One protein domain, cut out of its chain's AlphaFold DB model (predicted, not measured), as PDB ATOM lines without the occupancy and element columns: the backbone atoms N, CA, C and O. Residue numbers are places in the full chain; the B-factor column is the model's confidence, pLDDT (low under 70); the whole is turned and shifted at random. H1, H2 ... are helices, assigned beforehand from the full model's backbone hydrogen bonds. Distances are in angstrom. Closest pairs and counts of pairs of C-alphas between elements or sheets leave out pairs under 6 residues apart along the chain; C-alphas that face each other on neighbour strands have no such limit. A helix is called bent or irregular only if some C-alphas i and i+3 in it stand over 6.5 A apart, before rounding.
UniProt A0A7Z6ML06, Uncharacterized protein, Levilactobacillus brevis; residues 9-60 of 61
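This is residues 9 to 60 of the 61 residues of an uncharacterized protein of Levilactobacillus brevis (UniProt A0A7Z6ML06). Three helices follow one another end to end in an open, flat zigzag: H1 and H2 make a corner of nearly a right angle where the one ends and the other begins, and H2 and H3 make an open V across a short loop of residues 39 to 42. There is no packed core; neighbouring helices come near each other at the corners of the zigzag, and H1 and H3 stand at opposite ends of it, apart from each other. The printed part has 52 residues with three named helices in the order H1, H2, H3 and no named strand, and its class is all helix. The whole is extended, with a radius of gyration of the C-alphas of 15.6 A, and the C-alphas span 44 by 28 by 9 A along their three main axes.

The printed part begins with H1, residues 9 to 20, which is 16.8 A long from first to last C-alpha. It runs from the C-alpha of Thr 9 at (146.647, 131.451, 131.573) to that of Asn 20 at (155.012, 135.772, 145.545). One residue, His 21, lies between H1 and the next helix. H2, residues 22 to 38, is the longest helix by residues, with 17, and measures 24.1 A from the C-alpha of Arg 22 to that of Ile 38. The C-alpha of Arg 22 is at (160.854, 134.516, 145.084). After residues 39 to 42 comes H3, residues 43 to 58, which has 16 residues and measures 22.7 A from first to last C-alpha. It ends with the C-alpha of Asp 58 at (179.348, 120.931, 160.858), and residues 59 and 60 follow it.

H1 and H2 are close but not clearly touching, with 1 pair of C-alphas within 8 A. Their closest C-alphas are those of Ala 18 and Arg 25, 6.3 A apart. The lines of H1 and H2 are about perpendicular, at 82 degrees, and their centres are 18.1 A apart. H2 and H3 are also close but not clearly touching, again with 1 pair of C-alphas within 8 A. Their closest C-alphas are those of Ile 38 and Leu 46, 6.8 A apart. H2 and H3 run opposite ways at a steep tilt of 44 degrees, with 17.0 A from centre to centre. H1 and H3 are apart. In H1, H2 and H3 every O i to N i+4 pair of the backbone is within hydrogen-bond range. No helix is bent or irregular.

The two C-alphas farthest apart are those of Thr 9 and Asp 58, at 45.1 A, and the first and last printed C-alphas, those of Thr 9 and Asn 60, are 42.0 A apart. The outline is flat. Four stretches stand free, with no C-alpha 8 or more residues apart along the chain within 10 A: residues 9 to 16, which belong to H1; residues 19 to 24, of which 22 to 24 belong to H2; residues 27 to 33, which belong to H2; and residues 50 to 60, of which 50 to 58 belong to H3. The printed part runs from residue 9 to residue 60 of a full chain of 61 residues and has no cut. The link from H1 to H2, of 1 residue, and the link from H2 to H3, of 4 residues, are both tight, and there is no long link. The mean pLDDT of the printed part is 89.6, and no printed residue is under 70. The mean pLDDT is 83 in H1, 91 in H2 and 94 in H3.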
ATOM      1  N   THR A   9     147.184 131.482 130.209       76.56
ATOM      2  CA  THR A   9     146.647 131.451 131.573       76.56
ATOM      3  C   THR A   9     147.567 130.718 132.555       76.56
ATOM      4  O   THR A   9     147.807 131.207 133.660       76.56
ATOM      5  N   GLN A  10     148.157 129.588 132.154       77.62
ATOM      6  CA  GLN A  10     149.118 128.842 132.976       77.62
ATOM      7  C   GLN A  10     150.419 129.628 133.150       77.62
ATOM      8  O   GLN A  10     151.003 129.640 134.234       77.62
ATOM      9  N   LEU A  11     150.846 130.340 132.102       82.62
ATOM     10  CA  LEU A  11     152.034 131.185 132.156       82.62
ATOM     11  C   LEU A  11     151.832 132.365 133.121       82.62
ATOM     12  O   LEU A  11     152.718 132.659 133.922       82.62
ATOM     13  N   LYS A  12     150.657 133.007 133.094       83.31
ATOM     14  CA  LYS A  12     150.287 134.082 134.031       83.31
ATOM     15  C   LYS A  12     150.220 133.582 135.478       83.31
ATOM     16  O   LYS A  12     150.766 134.235 136.364       83.31
ATOM     17  N   ALA A  13     149.631 132.411 135.716       82.62
ATOM     18  CA  ALA A  13     149.582 131.804 137.048       82.62
ATOM     19  C   ALA A  13     150.985 131.447 137.575       82.62
ATOM     20  O   ALA A  13     151.316 131.763 138.718       82.62
ATOM     21  N   SER A  14     151.834 130.864 136.725       79.50
ATOM     22  CA  SER A  14     153.225 130.536 137.060       79.50
ATOM     23  C   SER A  14     154.043 131.788 137.398       79.50
ATOM     24  O   SER A  14     154.773 131.798 138.389       79.50
ATOM     25  N   ARG A  15     153.868 132.878 136.635       83.44
ATOM     26  CA  ARG A  15     154.494 134.180 136.922       83.44
ATOM     27  C   ARG A  15     154.038 134.744 138.266       83.44
ATOM     28  O   ARG A  15     154.885 135.066 139.089       83.44
ATOM     29  N   LYS A  16     152.729 134.760 138.532       87.31
ATOM     30  CA  LYS A  16     152.174 135.260 139.799       87.31
ATOM     31  C   LYS A  16     152.667 134.454 141.006       87.31
ATOM     32  O   LYS A  16     153.006 135.020 142.042       87.31
ATOM     33  N   TRP A  17     152.761 133.130 140.868       85.12
ATOM     34  CA  TRP A  17     153.347 132.282 141.905       85.12
ATOM     35  C   TRP A  17     154.833 132.601 142.117       85.12
ATOM     36  O   TRP A  17     155.259 132.778 143.256       85.12
ATOM     37  N   ALA A  18     155.598 132.748 141.031       81.88
ATOM     38  CA  ALA A  18     157.015 133.096 141.068       81.88
ATOM     39  C   ALA A  18     157.295 134.474 141.692       81.88
ATOM     40  O   ALA A  18     158.345 134.656 142.307       81.88
ATOM     41  N   GLU A  19     156.385 135.436 141.531       83.06
ATOM     42  CA  GLU A  19     156.488 136.764 142.141       83.06
ATOM     43  C   GLU A  19     156.261 136.736 143.651       83.06
ATOM     44  O   GLU A  19     156.993 137.409 144.375       83.06
ATOM     45  N   ASN A  20     155.314 135.920 144.120       87.06
ATOM     46  CA  ASN A  20     155.012 135.772 145.545       87.06
ATOM     47  C   ASN A  20     155.979 134.823 146.274       87.06
ATOM     48  O   ASN A  20     156.139 134.925 147.483       87.06
ATOM     49  N   HIS A  21     156.649 133.918 145.554       86.94
ATOM     50  CA  HIS A  21     157.523 132.884 146.124       86.94
ATOM     51  C   HIS A  21     158.958 132.997 145.596       86.94
ATOM     52  O   HIS A  21     159.569 132.017 145.159       86.94
ATOM     53  N   ARG A  22     159.512 134.215 145.619       85.56
ATOM     54  CA  ARG A  22     160.854 134.516 145.084       85.56
ATOM     55  C   ARG A  22     161.944 133.642 145.699       85.56
ATOM     56  O   ARG A  22     162.779 133.111 144.970       85.56
ATOM     57  N   GLU A  23     161.916 133.456 147.015       86.06
ATOM     58  CA  GLU A  23     162.911 132.653 147.737       86.06
ATOM     59  C   GLU A  23     162.812 131.166 147.391       86.06
ATOM     60  O   GLU A  23     163.815 130.536 147.060       86.06
ATOM     61  N   GLN A  24     161.595 130.616 147.360       88.06
ATOM     62  CA  GLN A  24     161.372 129.217 146.986       88.06
ATOM     63  C   GLN A  24     161.775 128.963 145.533       88.06
ATOM     64  O   GLN A  24     162.432 127.968 145.229       88.06
ATOM     65  N   ARG A  25     161.454 129.892 144.625       88.94
ATOM     66  CA  ARG A  25     161.901 129.829 143.232       88.94
ATOM     67  C   ARG A  25     163.423 129.846 143.138       88.94
ATOM     68  O   ARG A  25     163.990 129.060 142.380       88.94
ATOM     69  N   ARG A  26     164.081 130.725 143.896       90.06
ATOM     70  CA  ARG A  26     165.543 130.823 143.940       90.06
ATOM     71  C   ARG A  26     166.159 129.512 144.432       90.06
ATOM     72  O   ARG A  26     167.048 128.988 143.768       90.06
ATOM     73  N   TYR A  27     165.616 128.932 145.502       91.69
ATOM     74  CA  TYR A  27     166.023 127.619 146.006       91.69
ATOM     75  C   TYR A  27     165.853 126.512 144.957       91.69
ATOM     76  O   TYR A  27     166.797 125.770 144.696       91.69
ATOM     77  N   ILE A  28     164.687 126.416 144.310       90.06
ATOM     78  CA  ILE A  28     164.425 125.407 143.271       90.06
ATOM     79  C   ILE A  28     165.410 125.562 142.109       90.06
ATOM     80  O   ILE A  28     165.989 124.573 141.657       90.06
ATOM     81  N   SER A  29     165.626 126.798 141.651       91.25
ATOM     82  CA  SER A  29     166.555 127.091 140.562       91.25
ATOM     83  C   SER A  29     167.979 126.687 140.929       91.25
ATOM     84  O   SER A  29     168.615 125.961 140.171       91.25
ATOM     85  N   TYR A  30     168.475 127.099 142.096       93.50
ATOM     86  CA  TYR A  30     169.825 126.744 142.532       93.50
ATOM     87  C   TYR A  30     169.983 125.253 142.788       93.50
ATOM     88  O   TYR A  30     170.995 124.685 142.397       93.50
ATOM     89  N   LYS A  31     168.972 124.584 143.344       92.75
ATOM     90  CA  LYS A  31     168.970 123.128 143.510       92.75
ATOM     91  C   LYS A  31     169.083 122.411 142.166       92.75
ATOM     92  O   LYS A  31     169.847 121.456 142.045       92.75
ATOM     93  N   ALA A  32     168.330 122.849 141.159       92.19
ATOM     94  CA  ALA A  32     168.401 122.276 139.819       92.19
ATOM     95  C   ALA A  32     169.774 122.526 139.173       92.19
ATOM     96  O   ALA A  32     170.380 121.594 138.642       92.19
ATOM     97  N   THR A  33     170.290 123.755 139.275       92.75
ATOM     98  CA  THR A  33     171.613 124.122 138.756       92.75
ATOM     99  C   THR A  33     172.728 123.341 139.444       92.75
ATOM    100  O   THR A  33     173.567 122.783 138.749       92.75
ATOM    101  N   ALA A  34     172.707 123.215 140.771       91.81
ATOM    102  CA  ALA A  34     173.696 122.457 141.534       91.81
ATOM    103  C   ALA A  34     173.717 120.983 141.113       91.81
ATOM    104  O   ALA A  34     174.768 120.441 140.790       91.81
ATOM    105  N   LYS A  35     172.541 120.348 140.995       92.06
ATOM    106  CA  LYS A  35     172.436 118.966 140.493       92.06
ATOM    107  C   LYS A  35     173.013 118.803 139.090       92.06
ATOM    108  O   LYS A  35     173.592 117.764 138.790       92.06
ATOM    109  N   ARG A  36     172.807 119.787 138.212       93.62
ATOM    110  CA  ARG A  36     173.356 119.755 136.853       93.62
ATOM    111  C   ARG A  36     174.864 119.988 136.856       93.62
ATOM    112  O   ARG A  36     175.556 119.298 136.122       93.62
ATOM    113  N   SER A  37     175.341 120.915 137.680       91.75
ATOM    114  CA  SER A  37     176.757 121.243 137.848       91.75
ATOM    115  C   SER A  37     177.552 120.029 138.320       91.75
ATOM    116  O   SER A  37     178.505 119.665 137.648       91.75
ATOM    117  N   ILE A  38     177.088 119.311 139.347       92.62
ATOM    118  CA  ILE A  38     177.752 118.095 139.857       92.62
ATOM    119  C   ILE A  38     177.938 117.028 138.763       92.62
ATOM    120  O   ILE A  38     178.918 116.298 138.773       92.62
ATOM    121  N   LYS A  39     177.025 116.938 137.786       92.31
ATOM    122  CA  LYS A  39     177.125 115.951 136.695       92.31
ATOM    123  C   LYS A  39     178.191 116.273 135.646       92.31
ATOM    124  O   LYS A  39     178.538 115.384 134.879       92.31
ATOM    125  N   ILE A  40     178.614 117.531 135.546       93.69
ATOM    126  CA  ILE A  40     179.573 118.005 134.532       93.69
ATOM    127  C   ILE A  40     180.861 118.560 135.152       93.69
ATOM    128  O   ILE A  40     181.733 119.012 134.419       93.69
ATOM    129  N   ALA A  41     180.931 118.601 136.481       93.19
ATOM    130  CA  ALA A  41     182.039 119.156 137.239       93.19
ATOM    131  C   ALA A  41     183.300 118.295 137.095       93.19
ATOM    132  O   ALA A  41     183.214 117.083 136.886       93.19
ATOM    133  N   SER A  42     184.458 118.940 137.224       94.81
ATOM    134  CA  SER A  42     185.749 118.260 137.324       94.81
ATOM    135  C   SER A  42     185.922 117.597 138.699       94.81
ATOM    136  O   SER A  42     185.201 117.918 139.645       94.81
ATOM    137  N   ASP A  43     186.892 116.691 138.834       93.81
ATOM    138  CA  ASP A  43     187.196 116.040 140.117       93.81
ATOM    139  C   ASP A  43     187.583 117.063 141.208       93.81
ATOM    140  O   ASP A  43     187.146 116.959 142.354       93.81
ATOM    141  N   GLU A  44     188.316 118.119 140.836       93.69
ATOM    142  CA  GLU A  44     188.695 119.217 141.739       93.69
ATOM    143  C   GLU A  44     187.478 120.028 142.217       93.69
ATOM    144  O   GLU A  44     187.346 120.341 143.407       93.69
ATOM    145  N   ASP A  45     186.545 120.328 141.307       92.25
ATOM    146  CA  ASP A  45     185.281 120.987 141.649       92.25
ATOM    147  C   ASP A  45     184.441 120.111 142.586       92.25
ATOM    148  O   ASP A  45     183.861 120.606 143.553       92.25
ATOM    149  N   LEU A  46     184.384 118.799 142.336       93.75
ATOM    150  CA  LEU A  46     183.660 117.857 143.188       93.75
ATOM    151  C   LEU A  46     184.259 117.782 144.595       93.75
ATOM    152  O   LEU A  46     183.503 117.787 145.568       93.75
ATOM    153  N   ALA A  47     185.589 117.772 144.717       94.94
ATOM    154  CA  ALA A  47     186.272 117.811 146.008       94.94
ATOM    155  C   ALA A  47     185.955 119.105 146.777       94.94
ATOM    156  O   ALA A  47     185.616 119.064 147.962       94.94
ATOM    157  N   THR A  48     185.971 120.247 146.086       93.94
ATOM    158  CA  THR A  48     185.618 121.548 146.672       93.94
ATOM    159  C   THR A  48     184.159 121.575 147.135       93.94
ATOM    160  O   THR A  48     183.861 121.986 148.257       93.94
ATOM    161  N   LEU A  49     183.233 121.083 146.307       93.56
ATOM    162  CA  LEU A  49     181.813 120.987 146.650       93.56
ATOM    163  C   LEU A  49     181.574 120.062 147.849       93.56
ATOM    164  O   LEU A  49     180.753 120.382 148.709       93.56
ATOM    165  N   ALA A  50     182.287 118.939 147.930       94.00
ATOM    166  CA  ALA A  50     182.203 118.025 149.064       94.00
ATOM    167  C   ALA A  50     182.664 118.694 150.367       94.00
ATOM    168  O   ALA A  50     181.993 118.553 151.391       94.00
ATOM    169  N   GLN A  51     183.753 119.470 150.318       95.25
ATOM    170  CA  GLN A  51     184.232 120.232 151.471       95.25
ATOM    171  C   GLN A  51     183.198 121.275 151.918       95.25
ATOM    172  O   GLN A  51     182.820 121.292 153.084       95.25
ATOM    173  N   LEU A  52     182.636 122.052 150.986       94.12
ATOM    174  CA  LEU A  52     181.588 123.037 151.293       94.12
ATOM    175  C   LEU A  52     180.343 122.410 151.938       94.12
ATOM    176  O   LEU A  52     179.735 123.001 152.831       94.12
ATOM    177  N   ILE A  53     179.942 121.214 151.493       93.00
ATOM    178  CA  ILE A  53     178.827 120.474 152.101       93.00
ATOM    179  C   ILE A  53     179.180 120.058 153.531       93.00
ATOM    180  O   ILE A  53     178.335 120.181 154.419       93.00
ATOM    181  N   LYS A  54     180.408 119.577 153.744       94.81
ATOM    182  CA  LYS A  54     180.893 119.142 155.054       94.81
ATOM    183  C   LYS A  54     180.917 120.301 156.052       94.81
ATOM    184  O   LYS A  54     180.325 120.161 157.116       94.81
ATOM    185  N   ASP A  55     181.508 121.438 155.688       95.56
ATOM    186  CA  ASP A  55     181.523 122.646 156.529       95.56
ATOM    187  C   ASP A  55     180.100 123.071 156.918       95.56
ATOM    188  O   ASP A  55     179.797 123.256 158.094       95.56
ATOM    189  N   ARG A  56     179.172 123.108 155.952       94.06
ATOM    190  CA  ARG A  56     177.776 123.495 156.211       94.06
ATOM    191  C   ARG A  56     177.042 122.542 157.165       94.06
ATOM    192  O   ARG A  56     176.109 122.964 157.852       94.06
ATOM    193  N   GLN A  57     177.383 121.253 157.141       92.38
ATOM    194  CA  GLN A  57     176.817 120.255 158.053       92.38
ATOM    195  C   GLN A  57     177.382 120.395 159.464       92.38
ATOM    196  O   GLN A  57     176.629 120.212 160.417       92.38
ATOM    197  N   ASP A  58     178.667 120.729 159.580       93.19
ATOM    198  CA  ASP A  58     179.348 120.931 160.858       93.19
ATOM    199  C   ASP A  58     178.849 122.205 161.560       93.19
ATOM    200  O   ASP A  58     178.505 122.156 162.733       93.19
ATOM    201  N   GLU A  59     178.653 123.306 160.821       88.62
ATOM    202  CA  GLU A  59     178.065 124.554 161.351       88.62
ATOM    203  C   GLU A  59     176.644 124.387 161.920       88.62
ATOM    204  O   GLU A  59     176.189 125.200 162.721       88.62
ATOM    205  N   ASN A  60     175.899 123.382 161.453       71.88
ATOM    206  CA  ASN A  60     174.525 123.120 161.885       71.88
ATOM    207  C   ASN A  60     174.435 122.069 163.007       71.88
ATOM    208  O   ASN A  60     173.318 121.669 163.354       71.88
TER     209      ASN A  60